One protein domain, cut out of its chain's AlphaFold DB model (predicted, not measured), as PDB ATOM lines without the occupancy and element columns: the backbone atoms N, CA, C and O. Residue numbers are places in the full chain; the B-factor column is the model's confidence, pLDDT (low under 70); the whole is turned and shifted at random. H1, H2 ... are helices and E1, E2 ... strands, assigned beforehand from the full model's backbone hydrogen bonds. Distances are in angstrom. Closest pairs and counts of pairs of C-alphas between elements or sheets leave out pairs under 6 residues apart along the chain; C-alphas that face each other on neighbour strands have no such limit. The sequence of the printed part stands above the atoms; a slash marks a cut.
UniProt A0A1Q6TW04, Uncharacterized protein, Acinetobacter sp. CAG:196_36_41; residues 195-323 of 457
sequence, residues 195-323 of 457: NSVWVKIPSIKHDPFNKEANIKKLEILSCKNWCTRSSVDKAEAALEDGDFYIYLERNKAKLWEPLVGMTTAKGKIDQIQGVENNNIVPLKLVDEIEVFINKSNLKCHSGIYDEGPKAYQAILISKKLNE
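Overview. This is residues 195 to 323 of the 457 residues of an uncharacterized protein of Acinetobacter sp. CAG:196_36_41 (UniProt A0A1Q6TW04). A strongly twisted antiparallel sheet forms the middle layer, with H1 over one face and the helical hairpin H3 and H4 on the other, H4 beside edge strand E4. The 129 printed residues include four named helices and four strands, ordered E1 H1 H2 E2 E3 E4 H3 H4; the sheet runs E1 E2 E3 E4. The class is mixed; the whole is compact, with a radius of gyration of the C-alphas of 14.0 A and spans of 45 by 38 by 28 A.

Along the chain. E1 is residues 196 to 201, starting at C-alpha 196 (94.389, -93.150, 5.877); E2 is 244 to 250, E3 256 to 265, 26.8 A long, and E4 268 to 274. H1 is 208 to 221, 19.6 A, H2 235 to 238, H3 283 to 295, 19.8 A, and H4 311 to 322, ending at C-alpha 322 (86.903, -77.895, 20.434).

Arrangement. E2, E3 and E4 form a meander, each strand the antiparallel neighbour of the one before; E3 bends by 55 degrees at residue 259. N 199 and O 246 are 2.8 A apart, N 245 and O 262 2.8 A, N 261 and O 273 2.9 A. H1 runs along E1 at 24 degrees on the local plane, height over the sheet 9.8 A. H2 only grazes the sheet and touches H1, closest C-alphas Ile 215 and Glu 236, 6.0 A. On the opposite face, H3 lies over E3, and its residues 283 to 286 touch H4 at a steep tilt of 42 degrees, opposite ways, closest C-alphas Leu 283 and Ser 318, 5.8 A. H4 has every O i to N i+4 pair within hydrogen-bond range, H1 8 of 10, H3 7 of 9; H2 is too short for one.

Size, cuts and confidence. The C-alphas farthest apart, Phe 209 and Glu 323, are 45.2 A apart. The printed part has no cut; links H1 to H2 and H3 to H4 are long. Residues 231 to 232 and 306 to 307 are under 70.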
ATOM      1  N   ASN A 195      96.956 -96.454   5.991       95.50
ATOM      2  CA  ASN A 195      95.921 -96.484   7.032       95.50
ATOM      3  C   ASN A 195      94.874 -95.374   6.852       95.50
ATOM      4  O   ASN A 195      93.725 -95.543   7.259       95.50
ATOM      5  N   SER A 196      95.265 -94.263   6.228       97.31
ATOM      6  CA  SER A 196      94.389 -93.150   5.877       97.31
ATOM      7  C   SER A 196      94.839 -92.487   4.582       97.31
ATOM      8  O   SER A 196      96.021 -92.529   4.231       97.31
ATOM      9  N   VAL A 197      93.887 -91.924   3.837       97.88
ATOM     10  CA  VAL A 197      94.127 -91.347   2.508       97.88
ATOM     11  C   VAL A 197      93.203 -90.171   2.228       97.88
ATOM     12  O   VAL A 197      92.026 -90.188   2.587       97.88
ATOM     13  N   TRP A 198      93.728 -89.184   1.505       98.06
ATOM     14  CA  TRP A 198      92.931 -88.175   0.817       98.06
ATOM     15  C   TRP A 198      92.834 -88.528  -0.664       98.06
ATOM     16  O   TRP A 198      93.846 -88.686  -1.344       98.06
ATOM     17  N   VAL A 199      91.611 -88.625  -1.176       98.00
ATOM     18  CA  VAL A 199      91.330 -88.881  -2.589       98.00
ATOM     19  C   VAL A 199      90.766 -87.621  -3.224       98.00
ATOM     20  O   VAL A 199      89.738 -87.117  -2.782       98.00
ATOM     21  N   LYS A 200      91.412 -87.144  -4.290       97.19
ATOM     22  CA  LYS A 200      90.862 -86.124  -5.186       97.19
ATOM     23  C   LYS A 200      90.086 -86.799  -6.320       97.19
ATOM     24  O   LYS A 200      90.613 -87.690  -6.986       97.19
ATOM     25  N   ILE A 201      88.867 -86.336  -6.561       97.56
ATOM     26  CA  ILE A 201      88.012 -86.713  -7.686       97.56
ATOM     27  C   ILE A 201      87.838 -85.463  -8.556       97.56
ATOM     28  O   ILE A 201      87.256 -84.485  -8.079       97.56
ATOM     29  N   PRO A 202      88.374 -85.457  -9.787       96.56
ATOM     30  CA  PRO A 202      88.229 -84.324 -10.687       96.56
ATOM     31  C   PRO A 202      86.768 -84.028 -11.034       96.56
ATOM     32  O   PRO A 202      85.951 -84.941 -11.172       96.56
ATOM     33  N   SER A 203      86.456 -82.746 -11.203       95.75
ATOM     34  CA  SER A 203      85.172 -82.288 -11.733       95.75
ATOM     35  C   SER A 203      85.011 -82.635 -13.213       95.75
ATOM     36  O   SER A 203      85.985 -82.883 -13.925       95.75
ATOM     37  N   ILE A 204      83.780 -82.574 -13.708       94.75
ATOM     38  CA  ILE A 204      83.445 -82.743 -15.127       94.75
ATOM     39  C   ILE A 204      84.115 -81.651 -15.972       94.75
ATOM     40  O   ILE A 204      84.520 -81.909 -17.101       94.75
ATOM     41  N   LYS A 205      84.294 -80.439 -15.431       93.12
ATOM     42  CA  LYS A 205      85.034 -79.370 -16.121       93.12
ATOM     43  C   LYS A 205      86.525 -79.659 -16.225       93.12
ATOM     44  O   LYS A 205      87.137 -79.291 -17.224       93.12
ATOM     45  N   HIS A 206      87.114 -80.269 -15.202       94.88
ATOM     46  CA  HIS A 206      88.545 -80.560 -15.180       94.88
ATOM     47  C   HIS A 206      88.905 -81.867 -15.897       94.88
ATOM     48  O   HIS A 206      90.017 -81.982 -16.404       94.88
ATOM     49  N   ASP A 207      87.985 -82.831 -15.958       96.00
ATOM     50  CA  ASP A 207      88.197 -84.140 -16.579       96.00
ATOM     51  C   ASP A 207      86.920 -84.657 -17.278       96.00
ATOM     52  O   ASP A 207      86.278 -85.612 -16.822       96.00
ATOM     53  N   PRO A 208      86.509 -84.020 -18.393       94.19
ATOM     54  CA  PRO A 208      85.246 -84.331 -19.065       94.19
ATOM     55  C   PRO A 208      85.223 -85.733 -19.682       94.19
ATOM     56  O   PRO A 208      84.162 -86.351 -19.768       94.19
ATOM     57  N   PHE A 209      86.380 -86.258 -20.094       95.69
ATOM     58  CA  PHE A 209      86.486 -87.565 -20.750       95.69
ATOM     59  C   PHE A 209      86.231 -88.735 -19.795       95.69
ATOM     60  O   PHE A 209      85.808 -89.798 -20.241       95.69
ATOM     61  N   ASN A 210      86.427 -88.534 -18.488       94.88
ATOM     62  CA  ASN A 210      86.196 -89.551 -17.463       94.88
ATOM     63  C   ASN A 210      84.970 -89.245 -16.591       94.88
ATOM     64  O   ASN A 210      84.887 -89.744 -15.468       94.88
ATOM     65  N   LYS A 211      84.006 -88.455 -17.091       94.12
ATOM     66  CA  LYS A 211      82.785 -88.058 -16.365       94.12
ATOM     67  C   LYS A 211      82.156 -89.219 -15.581       94.12
ATOM     68  O   LYS A 211      82.046 -89.145 -14.359       94.12
ATOM     69  N   GLU A 212      81.786 -90.301 -16.266       92.56
ATOM     70  CA  GLU A 212      81.090 -91.436 -15.643       92.56
ATOM     71  C   GLU A 212      81.969 -92.172 -14.621       92.56
ATOM     72  O   GLU A 212      81.505 -92.562 -13.548       92.56
ATOM     73  N   ALA A 213      83.270 -92.301 -14.900       94.00
ATOM     74  CA  ALA A 213      84.219 -92.922 -13.980       94.00
ATOM     75  C   ALA A 213      84.408 -92.086 -12.699       94.00
ATOM     76  O   ALA A 213      84.453 -92.643 -11.600       94.00
ATOM     77  N   ASN A 214      84.462 -90.756 -12.821       96.38
ATOM     78  CA  ASN A 214      84.584 -89.836 -11.690       96.38
ATOM     79  C   ASN A 214      83.305 -89.816 -10.838       96.38
ATOM     80  O   ASN A 214      83.390 -89.877  -9.608       96.38
ATOM     81  N   ILE A 215      82.124 -89.848 -11.467       94.69
ATOM     82  CA  ILE A 215      80.839 -89.994 -10.767       94.69
ATOM     83  C   ILE A 215      80.796 -91.323 -10.001       94.69
ATOM     84  O   ILE A 215      80.545 -91.331  -8.795       94.69
ATOM     85  N   LYS A 216      81.123 -92.448 -10.651       93.75
ATOM     86  CA  LYS A 216      81.163 -93.778 -10.015       93.75
ATOM     87  C   LYS A 216      82.153 -93.825  -8.846       93.75
ATOM     88  O   LYS A 216      81.838 -94.384  -7.793       93.75
ATOM     89  N   LYS A 217      83.325 -93.195  -8.993       96.50
ATOM     90  CA  LYS A 217      84.322 -93.041  -7.921       96.50
ATOM     91  C   LYS A 217      83.735 -92.288  -6.721       96.50
ATOM     92  O   LYS A 217      83.877 -92.753  -5.589       96.50
ATOM     93  N   LEU A 218      83.035 -91.177  -6.958       96.50
ATOM     94  CA  LEU A 218      82.379 -90.402  -5.903       96.50
ATOM     95  C   LEU A 218      81.290 -91.215  -5.197       96.50
ATOM     96  O   LEU A 218      81.242 -91.222  -3.967       96.50
ATOM     97  N   GLU A 219      80.463 -91.957  -5.930       95.00
ATOM     98  CA  GLU A 219      79.426 -92.797  -5.323       95.00
ATOM     99  C   GLU A 219      80.000 -93.883  -4.398       95.00
ATOM    100  O   GLU A 219      79.461 -94.117  -3.314       95.00
ATOM    101  N   ILE A 220      81.094 -94.535  -4.811       95.56
ATOM    102  CA  ILE A 220      81.774 -95.596  -4.045       95.56
ATOM    103  C   ILE A 220      82.397 -95.046  -2.756       95.56
ATOM    104  O   ILE A 220      82.291 -95.657  -1.683       95.56
ATOM    105  N   LEU A 221      83.066 -93.897  -2.857       96.50
ATOM    106  CA  LEU A 221      83.779 -93.284  -1.740       96.50
ATOM    107  C   LEU A 221      82.862 -92.464  -0.823       96.50
ATOM    108  O   LEU A 221      83.266 -92.117   0.283       96.50
ATOM    109  N   SER A 222      81.621 -92.186  -1.230       93.25
ATOM    110  CA  SER A 222      80.664 -91.436  -0.418       93.25
ATOM    111  C   SER A 222      80.193 -92.206   0.820       93.25
ATOM    112  O   SER A 222      80.042 -93.435   0.833       93.25
ATOM    113  N   CYS A 223      79.913 -91.457   1.886       88.12
ATOM    114  CA  CYS A 223      79.270 -91.984   3.084       88.12
ATOM    115  C   CYS A 223      77.761 -92.202   2.867       88.12
ATOM    116  O   CYS A 223      77.128 -91.573   2.021       88.12
ATOM    117  N   LYS A 224      77.146 -93.070   3.678       85.25
ATOM    118  CA  LYS A 224      75.718 -93.414   3.587       85.25
ATOM    119  C   LYS A 224      74.749 -92.245   3.792       85.25
ATOM    120  O   LYS A 224      73.624 -92.314   3.307       85.25
ATOM    121  N   ASN A 225      75.194 -91.205   4.497       84.31
ATOM    122  CA  ASN A 225      74.416 -90.006   4.812       84.31
ATOM    123  C   ASN A 225      74.653 -88.852   3.822       84.31
ATOM    124  O   ASN A 225      74.070 -87.778   3.995       84.31
ATOM    125  N   TRP A 226      75.514 -89.045   2.820       87.81
ATOM    126  CA  TRP A 226      75.816 -88.035   1.810       87.81
ATOM    127  C   TRP A 226      74.956 -88.257   0.565       87.81
ATOM    128  O   TRP A 226      74.851 -89.373   0.056       87.81
ATOM    129  N   CYS A 227      74.375 -87.176   0.046       81.06
ATOM    130  CA  CYS A 227      73.585 -87.188  -1.193       81.06
ATOM    131  C   CYS A 227      74.425 -87.558  -2.435       81.06
ATOM    132  O   CYS A 227      73.896 -87.962  -3.465       81.06
ATOM    133  N   THR A 228      75.754 -87.478  -2.338       81.56
ATOM    134  CA  THR A 228      76.700 -87.854  -3.401       81.56
ATOM    135  C   THR A 228      76.861 -89.367  -3.586       81.56
ATOM    136  O   THR A 228      77.636 -89.807  -4.428       81.56
ATOM    137  N   ARG A 229      76.113 -90.193  -2.841       82.12
ATOM    138  CA  ARG A 229      76.081 -91.657  -3.018       82.12
ATOM    139  C   ARG A 229      75.317 -92.108  -4.277       82.12
ATOM    140  O   ARG A 229      75.245 -93.309  -4.539       82.12
ATOM    141  N   SER A 230      74.728 -91.178  -5.031       74.56
ATOM    142  CA  SER A 230      74.019 -91.456  -6.285       74.56
ATOM    143  C   SER A 230      74.071 -90.282  -7.262       74.56
ATOM    144  O   SER A 230      73.818 -89.140  -6.870       74.56
ATOM    145  N   SER A 231      74.317 -90.574  -8.537       63.53
ATOM    146  CA  SER A 231      74.246 -89.653  -9.676       63.53
ATOM    147  C   SER A 231      72.841 -89.098  -9.883       63.53
ATOM    148  O   SER A 231      72.688 -87.904 -10.104       63.53
ATOM    149  N   VAL A 232      71.817 -89.928  -9.667       69.75
ATOM    150  CA  VAL A 232      70.395 -89.536  -9.724       69.75
ATOM    151  C   VAL A 232      70.015 -88.491  -8.656       69.75
ATOM    152  O   VAL A 232      69.022 -87.787  -8.826       69.75
ATOM    153  N   ASP A 233      70.790 -88.368  -7.568       72.12
ATOM    154  CA  ASP A 233      70.562 -87.367  -6.511       72.12
ATOM    155  C   ASP A 233      71.515 -86.167  -6.648       72.12
ATOM    156  O   ASP A 233      71.111 -85.108  -7.139       72.12
ATOM    157  N   LYS A 234      72.781 -86.306  -6.215       82.94
ATOM    158  CA  LYS A 234      73.737 -85.182  -6.174       82.94
ATOM    159  C   LYS A 234      75.158 -85.494  -6.633       82.94
ATOM    160  O   LYS A 234      75.951 -84.560  -6.675       82.94
ATOM    161  N   ALA A 235      75.520 -86.736  -6.962       87.12
ATOM    162  CA  ALA A 235      76.915 -87.042  -7.312       87.12
ATOM    163  C   ALA A 235      77.376 -86.292  -8.574       87.12
ATOM    164  O   ALA A 235      78.445 -85.691  -8.568       87.12
ATOM    165  N   GLU A 236      76.548 -86.260  -9.622       90.62
ATOM    166  CA  GLU A 236      76.853 -85.519 -10.852       90.62
ATOM    167  C   GLU A 236      76.909 -84.007 -10.596       90.62
ATOM    168  O   GLU A 236      77.901 -83.363 -10.929       90.62
ATOM    169  N   ALA A 237      75.895 -83.458  -9.918       88.00
ATOM    170  CA  ALA A 237      75.835 -82.036  -9.578       88.00
ATOM    171  C   ALA A 237      77.034 -81.580  -8.723       88.00
ATOM    172  O   ALA A 237      77.555 -80.484  -8.908       88.00
ATOM    173  N   ALA A 238      77.510 -82.427  -7.805       89.56
ATOM    174  CA  ALA A 238      78.670 -82.128  -6.969       89.56
ATOM    175  C   ALA A 238      79.989 -82.064  -7.758       89.56
ATOM    176  O   ALA A 238      80.934 -81.442  -7.279       89.56
ATOM    177  N   LEU A 239      80.048 -82.684  -8.940       94.25
ATOM    178  CA  LEU A 239      81.208 -82.670  -9.834       94.25
ATOM    179  C   LEU A 239      81.023 -81.732 -11.032       94.25
ATOM    180  O   LEU A 239      81.895 -81.685 -11.894       94.25
ATOM    181  N   GLU A 240      79.926 -80.979 -11.123       91.69
ATOM    182  CA  GLU A 240      79.654 -80.133 -12.289       91.69
ATOM    183  C   GLU A 240      80.666 -78.986 -12.430       91.69
ATOM    184  O   GLU A 240      81.154 -78.719 -13.528       91.69
ATOM    185  N   ASP A 241      81.004 -78.308 -11.329       86.44
ATOM    186  CA  ASP A 241      81.916 -77.155 -11.345       86.44
ATOM    187  C   ASP A 241      83.300 -77.488 -10.781       86.44
ATOM    188  O   ASP A 241      84.309 -77.313 -11.467       86.44
ATOM    189  N   GLY A 242      83.364 -77.973  -9.541       91.50
ATOM    190  CA  GLY A 242      84.624 -78.184  -8.836       91.50
ATOM    191  C   GLY A 242      84.889 -79.630  -8.444       91.50
ATOM    192  O   GLY A 242      84.029 -80.503  -8.499       91.50
ATOM    193  N   ASP A 243      86.153 -79.874  -8.111       96.19
ATOM    194  CA  ASP A 243      86.653 -81.161  -7.651       96.19
ATOM    195  C   ASP A 243      86.053 -81.526  -6.293       96.19
ATOM    196  O   ASP A 243      85.711 -80.647  -5.487       96.19
ATOM    197  N   PHE A 244      86.024 -82.826  -6.015       97.00
ATOM    198  CA  PHE A 244      85.622 -83.379  -4.731       97.00
ATOM    199  C   PHE A 244      86.815 -84.052  -4.048       97.00
ATOM    200  O   PHE A 244      87.569 -84.793  -4.677       97.00
ATOM    201  N   TYR A 245      86.985 -83.819  -2.752       97.56
ATOM    202  CA  TYR A 245      88.053 -84.407  -1.945       97.56
ATOM    203  C   TYR A 245      87.448 -85.260  -0.837       97.56
ATOM    204  O   TYR A 245      86.524 -84.814  -0.161       97.56
ATOM    205  N   ILE A 246      87.952 -86.474  -0.636       97.94
ATOM    206  CA  ILE A 246      87.430 -87.402   0.374       97.94
ATOM    207  C   ILE A 246      88.570 -87.905   1.242       97.94
ATOM    208  O   ILE A 246      89.540 -88.448   0.718       97.94
ATOM    209  N   TYR A 247      88.427 -87.763   2.556       98.31
ATOM    210  CA  TYR A 247      89.291 -88.418   3.530       98.31
ATOM    211  C   TYR A 247      88.680 -89.751   3.946       98.31
ATOM    212  O   TYR A 247      87.521 -89.800   4.381       98.31
ATOM    213  N   LEU A 248      89.465 -90.819   3.824       98.00
ATOM    214  CA  LEU A 248      89.117 -92.150   4.299       98.00
ATOM    215  C   LEU A 248      90.157 -92.644   5.297       98.00
ATOM    216  O   LEU A 248      91.351 -92.403   5.132       98.00
ATOM    217  N   GLU A 249      89.703 -93.405   6.283       97.56
ATOM    218  CA  GLU A 249      90.561 -94.054   7.269       97.56
ATOM    219  C   GLU A 249      90.081 -95.484   7.517       97.56
ATOM    220  O   GLU A 249      88.891 -95.797   7.393       97.56
ATOM    221  N   ARG A 250      91.016 -96.379   7.838       96.62
ATOM    222  CA  ARG A 250      90.685 -97.737   8.259       96.62
ATOM    223  C   ARG A 250      90.170 -97.723   9.696       96.62
ATOM    224  O   ARG A 250      90.843 -97.262  10.612       96.62
ATOM    225  N   ASN A 251      88.987 -98.289   9.909       94.38
ATOM    226  CA  ASN A 251      88.430 -98.454  11.246       94.38
ATOM    227  C   ASN A 251      89.160 -99.562  12.037       94.38
ATOM    228  O   ASN A 251      90.090-100.209  11.552       94.38
ATOM    229  N   LYS A 252      88.703 -99.848  13.262       91.81
ATOM    230  CA  LYS A 252      89.294-100.900  14.118       91.81
ATOM    231  C   LYS A 252      89.279-102.302  13.488       91.81
ATOM    232  O   LYS A 252      90.143-103.112  13.808       91.81
ATOM    233  N   ALA A 253      88.325-102.583  12.601       92.31
ATOM    234  CA  ALA A 253      88.230-103.828  11.838       92.31
ATOM    235  C   ALA A 253      89.027-103.782  10.516       92.31
ATOM    236  O   ALA A 253      88.907-104.683   9.689       92.31
ATOM    237  N   LYS A 254      89.851-102.742  10.322       94.12
ATOM    238  CA  LYS A 254      90.647-102.455   9.121       94.12
ATOM    239  C   LYS A 254      89.819-102.197   7.857       94.12
ATOM    240  O   LYS A 254      90.359-102.266   6.753       94.12
ATOM    241  N   LEU A 255      88.536-101.867   8.001       96.56
ATOM    242  CA  LEU A 255      87.647-101.541   6.885       96.56
ATOM    243  C   LEU A 255      87.710-100.045   6.569       96.56
ATOM    244  O   LEU A 255      87.797 -99.224   7.477       96.56
ATOM    245  N   TRP A 256      87.637 -99.694   5.286       97.69
ATOM    246  CA  TRP A 256      87.667 -98.301   4.826       97.69
ATOM    247  C   TRP A 256      86.381 -97.551   5.166       97.69
ATOM    248  O   TRP A 256      85.303 -97.929   4.694       97.69
ATOM    249  N   GLU A 257      86.506 -96.434   5.878       95.81
ATOM    250  CA  GLU A 257      85.409 -95.526   6.206       95.81
ATOM    251  C   GLU A 257      85.701 -94.104   5.703       95.81
ATOM    252  O   GLU A 257      86.735 -93.536   6.048       95.81
ATOM    253  N   PRO A 258      84.810 -93.499   4.897       96.25
ATOM    254  CA  PRO A 258      84.898 -92.090   4.556       96.25
ATOM    255  C   PRO A 258      84.441 -91.255   5.744       96.25
ATOM    256  O   PRO A 258      83.343 -91.451   6.272       96.25
ATOM    257  N   LEU A 259      85.280 -90.307   6.146       96.56
ATOM    258  CA  LEU A 259      85.040 -89.486   7.328       96.56
ATOM    259  C   LEU A 259      84.747 -88.027   6.973       96.56
ATOM    260  O   LEU A 259      83.979 -87.372   7.681       96.56
ATOM    261  N   VAL A 260      85.326 -87.534   5.872       97.12
ATOM    262  CA  VAL A 260      85.190 -86.144   5.417       97.12
ATOM    263  C   VAL A 260      85.044 -86.100   3.903       97.12
ATOM    264  O   VAL A 260      85.812 -86.743   3.194       97.12
ATOM    265  N   GLY A 261      84.080 -85.326   3.412       95.75
ATOM    266  CA  GLY A 261      83.956 -84.927   2.013       95.75
ATOM    267  C   GLY A 261      84.092 -83.413   1.886       95.75
ATOM    268  O   GLY A 261      83.549 -82.682   2.713       95.75
ATOM    269  N   MET A 262      84.808 -82.925   0.878       95.81
ATOM    270  CA  MET A 262      84.950 -81.498   0.596       95.81
ATOM    271  C   MET A 262      84.686 -81.222  -0.875       95.81
ATOM    272  O   MET A 262      85.392 -81.732  -1.743       95.81
ATOM    273  N   THR A 263      83.704 -80.374  -1.145       93.88
ATOM    274  CA  THR A 263      83.379 -79.944  -2.506       93.88
ATOM    275  C   THR A 263      84.052 -78.614  -2.777       93.88
ATOM    276  O   THR A 263      84.006 -77.715  -1.933       93.88
ATOM    277  N   THR A 264      84.639 -78.450  -3.958       94.56
ATOM    278  CA  THR A 264      85.099 -77.141  -4.425       94.56
ATOM    279  C   THR A 264      84.101 -76.505  -5.389       94.56
ATOM    280  O   THR A 264      83.344 -77.186  -6.068       94.56
ATOM    281  N   ALA A 265      84.096 -75.178  -5.441       90.75
ATOM    282  CA  ALA A 265      83.377 -74.382  -6.426       90.75
ATOM    283  C   ALA A 265      84.227 -73.156  -6.759       90.75
ATOM    284  O   ALA A 265      84.770 -72.506  -5.855       90.75
ATOM    285  N   LYS A 266      84.372 -72.824  -8.045       88.31
ATOM    286  CA  LYS A 266      85.215 -71.701  -8.506       88.31
ATOM    287  C   LYS A 266      86.635 -71.716  -7.900       88.31
ATOM    288  O   LYS A 266      87.148 -70.686  -7.461       88.31
ATOM    289  N   GLY A 267      87.246 -72.901  -7.818       85.38
ATOM    290  CA  GLY A 267      88.620 -73.088  -7.334       85.38
ATOM    291  C   GLY A 267      88.831 -72.928  -5.821       85.38
ATOM    292  O   GLY A 267      89.974 -72.822  -5.380       85.38
ATOM    293  N   LYS A 268      87.765 -72.897  -5.012       95.19
ATOM    294  CA  LYS A 268      87.856 -72.894  -3.541       95.19
ATOM    295  C   LYS A 268      86.950 -73.957  -2.941       95.19
ATOM    296  O   LYS A 268      85.913 -74.264  -3.515       95.19
ATOM    297  N   ILE A 269      87.307 -74.476  -1.773       95.81
ATOM    298  CA  ILE A 269      86.460 -75.374  -0.992       95.81
ATOM    299  C   ILE A 269      85.215 -74.603  -0.556       95.81
ATOM    300  O   ILE A 269      85.310 -73.573   0.111       95.81
ATOM    301  N   ASP A 270      84.056 -75.096  -0.968       93.25
ATOM    302  CA  ASP A 270      82.757 -74.485  -0.716       93.25
ATOM    303  C   ASP A 270      82.097 -75.075   0.533       93.25
ATOM    304  O   ASP A 270      81.679 -74.332   1.423       93.25
ATOM    305  N   GLN A 271      82.077 -76.406   0.636       91.75
ATOM    306  CA  GLN A 271      81.463 -77.143   1.741       91.75
ATOM    307  C   GLN A 271      82.376 -78.259   2.241       91.75
ATOM    308  O   GLN A 271      83.133 -78.849   1.472       91.75
ATOM    309  N   ILE A 272      82.255 -78.561   3.535       93.50
ATOM    310  CA  ILE A 272      82.902 -79.692   4.200       93.50
ATOM    311  C   ILE A 272      81.805 -80.490   4.904       93.50
ATOM    312  O   ILE A 272      81.024 -79.935   5.676       93.50
ATOM    313  N   GLN A 273      81.738 -81.789   4.635       89.31
ATOM    314  CA  GLN A 273      80.720 -82.697   5.150       89.31
ATOM    315  C   GLN A 273      81.372 -83.810   5.969       89.31
ATOM    316  O   GLN A 273      82.272 -84.499   5.495       89.31
ATOM    317  N   GLY A 274      80.897 -83.999   7.199       92.12
ATOM    318  CA  GLY A 274      81.219 -85.164   8.025       92.12
ATOM    319  C   GLY A 274      80.216 -86.306   7.849       92.12
ATOM    320  O   GLY A 274      79.175 -86.145   7.209       92.12
ATOM    321  N   VAL A 275      80.482 -87.451   8.481       90.69
ATOM    322  CA  VAL A 275      79.594 -88.637   8.487       90.69
ATOM    323  C   VAL A 275      78.164 -88.313   8.935       90.69
ATOM    324  O   VAL A 275      77.207 -88.833   8.364       90.69
ATOM    325  N   GLU A 276      78.004 -87.427   9.918       85.50
ATOM    326  CA  GLU A 276      76.694 -87.029  10.456       85.50
ATOM    327  C   GLU A 276      75.915 -86.082   9.532       85.50
ATOM    328  O   GLU A 276      74.707 -85.922   9.691       85.50
ATOM    329  N   ASN A 277      76.589 -85.460   8.555       82.12
ATOM    330  CA  ASN A 277      76.002 -84.499   7.619       82.12
ATOM    331  C   ASN A 277      75.166 -83.395   8.313       82.12
ATOM    332  O   ASN A 277      74.034 -83.091   7.931       82.12
ATOM    333  N   ASN A 278      75.724 -82.816   9.378       79.88
ATOM    334  CA  ASN A 278      75.077 -81.827  10.247       79.88
ATOM    335  C   ASN A 278      75.681 -80.414  10.112       79.88
ATOM    336  O   ASN A 278      75.457 -79.576  10.979       79.88
ATOM    337  N   ASN A 279      76.433 -80.146   9.037       80.50
ATOM    338  CA  ASN A 279      77.199 -78.912   8.794       80.50
ATOM    339  C   ASN A 279      78.312 -78.607   9.818       80.50
ATOM    340  O   ASN A 279      78.905 -77.531   9.762       80.50
ATOM    341  N   ILE A 280      78.626 -79.540  10.721       86.88
ATOM    342  CA  ILE A 280      79.761 -79.435  11.639       86.88
ATOM    343  C   ILE A 280      80.889 -80.302  11.086       86.88
ATOM    344  O   ILE A 280      80.712 -81.497  10.826       86.88
ATOM    345  N   VAL A 281      82.066 -79.702  10.905       92.19
ATOM    346  CA  VAL A 281      83.269 -80.450  10.527       92.19
ATOM    347  C   VAL A 281      83.601 -81.422  11.662       92.19
ATOM    348  O   VAL A 281      83.600 -80.983  12.818       92.19
ATOM    349  N   PRO A 282      83.885 -82.715  11.389       92.38
ATOM    350  CA  PRO A 282      84.191 -83.682  12.436       92.38
ATOM    351  C   PRO A 282      85.283 -83.165  13.368       92.38
ATOM    352  O   PRO A 282      86.421 -82.959  12.957       92.38
ATOM    353  N   LEU A 283      84.923 -82.969  14.637       94.06
ATOM    354  CA  LEU A 283      85.751 -82.263  15.614       94.06
ATOM    355  C   LEU A 283      87.167 -82.845  15.750       94.06
ATOM    356  O   LEU A 283      88.128 -82.103  15.899       94.06
ATOM    357  N   LYS A 284      87.313 -84.168  15.635       94.38
ATOM    358  CA  LYS A 284      88.612 -84.856  15.729       94.38
ATOM    359  C   LYS A 284      89.502 -84.711  14.490       94.38
ATOM    360  O   LYS A 284      90.659 -85.096  14.551       94.38
ATOM    361  N   LEU A 285      88.960 -84.219  13.376       96.06
ATOM    362  CA  LEU A 285      89.646 -84.143  12.082       96.06
ATOM    363  C   LEU A 285      89.905 -82.703  11.634       96.06
ATOM    364  O   LEU A 285      90.378 -82.498  10.524       96.06
ATOM    365  N   VAL A 286      89.596 -81.706  12.467       95.81
ATOM    366  CA  VAL A 286      89.788 -80.290  12.118       95.81
ATOM    367  C   VAL A 286      91.244 -80.012  11.742       95.81
ATOM    368  O   VAL A 286      91.491 -79.457  10.674       95.81
ATOM    369  N   ASP A 287      92.192 -80.476  12.558       95.25
ATOM    370  CA  ASP A 287      93.624 -80.275  12.308       95.25
ATOM    371  C   ASP A 287      94.088 -81.003  11.037       95.25
ATOM    372  O   ASP A 287      94.799 -80.426  10.219       95.25
ATOM    373  N   GLU A 288      93.639 -82.245  10.825       96.50
ATOM    374  CA  GLU A 288      93.936 -83.030   9.615       96.50
ATOM    375  C   GLU A 288      93.445 -82.309   8.349       96.50
ATOM    376  O   GLU A 288      94.169 -82.195   7.358       96.50
ATOM    377  N   ILE A 289      92.234 -81.749   8.399       97.12
ATOM    378  CA  ILE A 289      91.648 -80.976   7.303       97.12
ATOM    379  C   ILE A 289      92.450 -79.697   7.048       97.12
ATOM    380  O   ILE A 289      92.794 -79.422   5.900       97.12
ATOM    381  N   GLU A 290      92.782 -78.917   8.082       96.88
ATOM    382  CA  GLU A 290      93.581 -77.694   7.921       96.88
ATOM    383  C   GLU A 290      94.970 -78.003   7.341       96.88
ATOM    384  O   GLU A 290      95.428 -77.323   6.418       96.88
ATOM    385  N   VAL A 291      95.623 -79.066   7.822       97.44
ATOM    386  CA  VAL A 291      96.909 -79.537   7.295       97.44
ATOM    387  C   VAL A 291      96.788 -79.908   5.819       97.44
ATOM    388  O   VAL A 291      97.631 -79.487   5.021       97.44
ATOM    389  N   PHE A 292      95.751 -80.652   5.430       97.50
ATOM    390  CA  PHE A 292      95.531 -81.031   4.037       97.50
ATOM    391  C   PHE A 292      95.284 -79.819   3.132       97.50
ATOM    392  O   PHE A 292      95.894 -79.719   2.063       97.50
ATOM    393  N   ILE A 293      94.428 -78.885   3.560       97.25
ATOM    394  CA  ILE A 293      94.103 -77.657   2.819       97.25
ATOM    395  C   ILE A 293      95.371 -76.845   2.557       97.25
ATOM    396  O   ILE A 293      95.633 -76.465   1.414       97.25
ATOM    397  N   ASN A 294      96.188 -76.642   3.593       96.81
ATOM    398  CA  ASN A 294      97.433 -75.887   3.500       96.81
ATOM    399  C   ASN A 294      98.456 -76.582   2.592       96.81
ATOM    400  O   ASN A 294      99.008 -75.948   1.694       96.81
ATOM    401  N   LYS A 295      98.673 -77.895   2.771       96.94
ATOM    402  CA  LYS A 295      99.596 -78.681   1.930       96.94
ATOM    403  C   LYS A 295      99.178 -78.705   0.461       96.94
ATOM    404  O   LYS A 295     100.033 -78.692  -0.416       96.94
ATOM    405  N   SER A 296      97.873 -78.718   0.200       94.88
ATOM    406  CA  SER A 296      97.307 -78.747  -1.151       94.88
ATOM    407  C   SER A 296      97.137 -77.356  -1.771       94.88
ATOM    408  O   SER A 296      96.626 -77.250  -2.884       94.88
ATOM    409  N   ASN A 297      97.537 -76.288  -1.063       95.19
ATOM    410  CA  ASN A 297      97.353 -74.891  -1.466       95.19
ATOM    411  C   ASN A 297      95.893 -74.560  -1.851       95.19
ATOM    412  O   ASN A 297      95.622 -73.801  -2.786       95.19
ATOM    413  N   LEU A 298      94.937 -75.166  -1.142       95.31
ATOM    414  CA  LEU A 298      93.513 -74.929  -1.342       95.31
ATOM    415  C   LEU A 298      93.067 -73.713  -0.528       95.31
ATOM    416  O   LEU A 298      93.572 -73.432   0.556       95.31
ATOM    417  N   LYS A 299      92.083 -72.984  -1.052       95.69
ATOM    418  CA  LYS A 299      91.439 -71.864  -0.355       95.69
ATOM    419  C   LYS A 299      90.007 -72.236  -0.011       95.69
ATOM    420  O   LYS A 299      89.398 -73.021  -0.728       95.69
ATOM    421  N   CYS A 300      89.449 -71.619   1.022       95.75
ATOM    422  CA  CYS A 300      88.059 -71.822   1.421       95.75
ATOM    423  C   CYS A 300      87.190 -70.619   1.041       95.75
ATOM    424  O   CYS A 300      87.629 -69.468   1.121       95.75
ATOM    425  N   HIS A 301      85.942 -70.879   0.658       94.25
ATOM    426  CA  HIS A 301      84.894 -69.864   0.685       94.25
ATOM    427  C   HIS A 301      84.485 -69.572   2.131       94.25
ATOM    428  O   HIS A 301      84.528 -70.438   3.008       94.25
ATOM    429  N   SER A 302      84.066 -68.332   2.359       90.50
ATOM    430  CA  SER A 302      83.515 -67.839   3.620       90.50
ATOM    431  C   SER A 302      82.132 -67.253   3.367       90.50
ATOM    432  O   SER A 302      81.897 -66.686   2.301       90.50
ATOM    433  N   GLY A 303      81.243 -67.331   4.347       86.25
ATOM    434  CA  GLY A 303      79.881 -66.823   4.253       86.25
ATOM    435  C   GLY A 303      78.879 -67.836   4.792       86.25
ATOM    436  O   GLY A 303      79.122 -69.043   4.792       86.25
ATOM    437  N   ILE A 304      77.748 -67.328   5.262       81.56
ATOM    438  CA  ILE A 304      76.615 -68.133   5.698       81.56
ATOM    439  C   ILE A 304      75.485 -67.910   4.704       81.56
ATOM    440  O   ILE A 304      75.132 -66.771   4.403       81.56
ATOM    441  N   TYR A 305      74.944 -69.015   4.206       76.56
ATOM    442  CA  TYR A 305      73.803 -69.059   3.301       76.56
ATOM    443  C   TYR A 305      72.778 -70.050   3.859       76.56
ATOM    444  O   TYR A 305      73.064 -70.753   4.830       76.56
ATOM    445  N   ASP A 306      71.604 -70.145   3.239       66.50
ATOM    446  CA  ASP A 306      70.499 -70.978   3.738       66.50
ATOM    447  C   ASP A 306      70.893 -72.459   3.922       66.50
ATOM    448  O   ASP A 306      70.432 -73.147   4.832       66.50
ATOM    449  N   GLU A 307      71.821 -72.966   3.110       65.81
ATOM    450  CA  GLU A 307      72.319 -74.344   3.217       65.81
ATOM    451  C   GLU A 307      73.239 -74.575   4.433       65.81
ATOM    452  O   GLU A 307      73.362 -75.709   4.916       65.81
ATOM    453  N   GLY A 308      73.830 -73.510   4.983       77.94
ATOM    454  CA  GLY A 308      74.742 -73.543   6.124       77.94
ATOM    455  C   GLY A 308      75.983 -72.652   5.966       77.94
ATOM    456  O   GLY A 308      76.074 -71.844   5.034       77.94
ATOM    457  N   PRO A 309      76.953 -72.787   6.888       88.44
ATOM    458  CA  PRO A 309      78.238 -72.108   6.784       88.44
ATOM    459  C   PRO A 309      79.070 -72.687   5.633       88.44
ATOM    460  O   PRO A 309      79.144 -73.904   5.450       88.44
ATOM    461  N   LYS A 310      79.750 -71.814   4.886       92.19
ATOM    462  CA  LYS A 310      80.796 -72.221   3.939       92.19
ATOM    463  C   LYS A 310      82.025 -72.745   4.679       92.19
ATOM    464  O   LYS A 310      82.218 -72.478   5.868       92.19
ATOM    465  N   ALA A 311      82.872 -73.468   3.951       94.44
ATOM    466  CA  ALA A 311      84.002 -74.230   4.477       94.44
ATOM    467  C   ALA A 311      84.848 -73.494   5.530       94.44
ATOM    468  O   ALA A 311      85.141 -74.066   6.575       94.44
ATOM    469  N   TYR A 312      85.194 -72.219   5.307       94.19
ATOM    470  CA  TYR A 312      86.011 -71.467   6.265       94.19
ATOM    471  C   TYR A 312      85.308 -71.271   7.615       94.19
ATOM    472  O   TYR A 312      85.890 -71.532   8.663       94.19
ATOM    473  N   GLN A 313      84.035 -70.863   7.606       92.69
ATOM    474  CA  GLN A 313      83.259 -70.721   8.842       92.69
ATOM    475  C   GLN A 313      82.986 -72.073   9.495       92.69
ATOM    476  O   GLN A 313      83.036 -72.150  10.715       92.69
ATOM    477  N   ALA A 314      82.749 -73.129   8.715       93.94
ATOM    478  CA  ALA A 314      82.552 -74.471   9.258       93.94
ATOM    479  C   ALA A 314      83.790 -74.956  10.041       93.94
ATOM    480  O   ALA A 314      83.648 -75.496  11.137       93.94
ATOM    481  N   ILE A 315      85.002 -74.686   9.532       95.56
ATOM    482  CA  ILE A 315      86.259 -74.957  10.249       95.56
ATOM    483  C   ILE A 315      86.318 -74.147  11.549       95.56
ATOM    484  O   ILE A 315      86.536 -74.720  12.613       95.56
ATOM    485  N   LEU A 316      86.080 -72.832  11.492       95.25
ATOM    486  CA  LEU A 316      86.129 -71.966  12.677       95.25
ATOM    487  C   LEU A 316      85.101 -72.360  13.748       95.25
ATOM    488  O   LEU A 316      85.419 -72.348  14.934       95.25
ATOM    489  N   ILE A 317      83.890 -72.747  13.340       94.69
ATOM    490  CA  ILE A 317      82.850 -73.267  14.236       94.69
ATOM    491  C   ILE A 317      83.355 -74.525  14.944       94.69
ATOM    492  O   ILE A 317      83.282 -74.604  16.168       94.69
ATOM    493  N   SER A 318      83.916 -75.486  14.207       95.56
ATOM    494  CA  SER A 318      84.444 -76.713  14.809       95.56
ATOM    495  C   SER A 318      85.662 -76.467  15.705       95.56
ATOM    496  O   SER A 318      85.777 -77.108  16.748       95.56
ATOM    497  N   LYS A 319      86.532 -75.502  15.374       95.38
ATOM    498  CA  LYS A 319      87.617 -75.065  16.271       95.38
ATOM    499  C   LYS A 319      87.048 -74.519  17.573       95.38
ATOM    500  O   LYS A 319      87.446 -74.971  18.639       95.38
ATOM    501  N   LYS A 320      86.046 -73.642  17.483       95.31
ATOM    502  CA  LYS A 320      85.379 -73.082  18.657       95.31
ATOM    503  C   LYS A 320      84.690 -74.153  19.506       95.31
ATOM    504  O   LYS A 320      84.739 -74.097  20.728       95.31
ATOM    505  N   LEU A 321      84.079 -75.156  18.879       95.69
ATOM    506  CA  LEU A 321      83.490 -76.307  19.570       95.69
ATOM    507  C   LEU A 321      84.533 -77.157  20.317       95.69
ATOM    508  O   LEU A 321      84.204 -77.748  21.349       95.69
ATOM    509  N   ASN A 322      85.770 -77.203  19.816       95.31
ATOM    510  CA  ASN A 322      86.903 -77.895  20.434       95.31
ATOM    511  C   ASN A 322      87.637 -77.078  21.501       95.31
ATOM    512  O   ASN A 322      88.418 -77.660  22.255       95.31
ATOM    513  N   GLU A 323      87.415 -75.764  21.580       93.00
ATOM    514  CA  GLU A 323      88.046 -74.932  22.602       93.00
ATOM    515  C   GLU A 323      87.659 -75.424  23.997       93.00
ATOM    516  O   GLU A 323      86.482 -75.652  24.291       93.00
TER     517      GLU A 323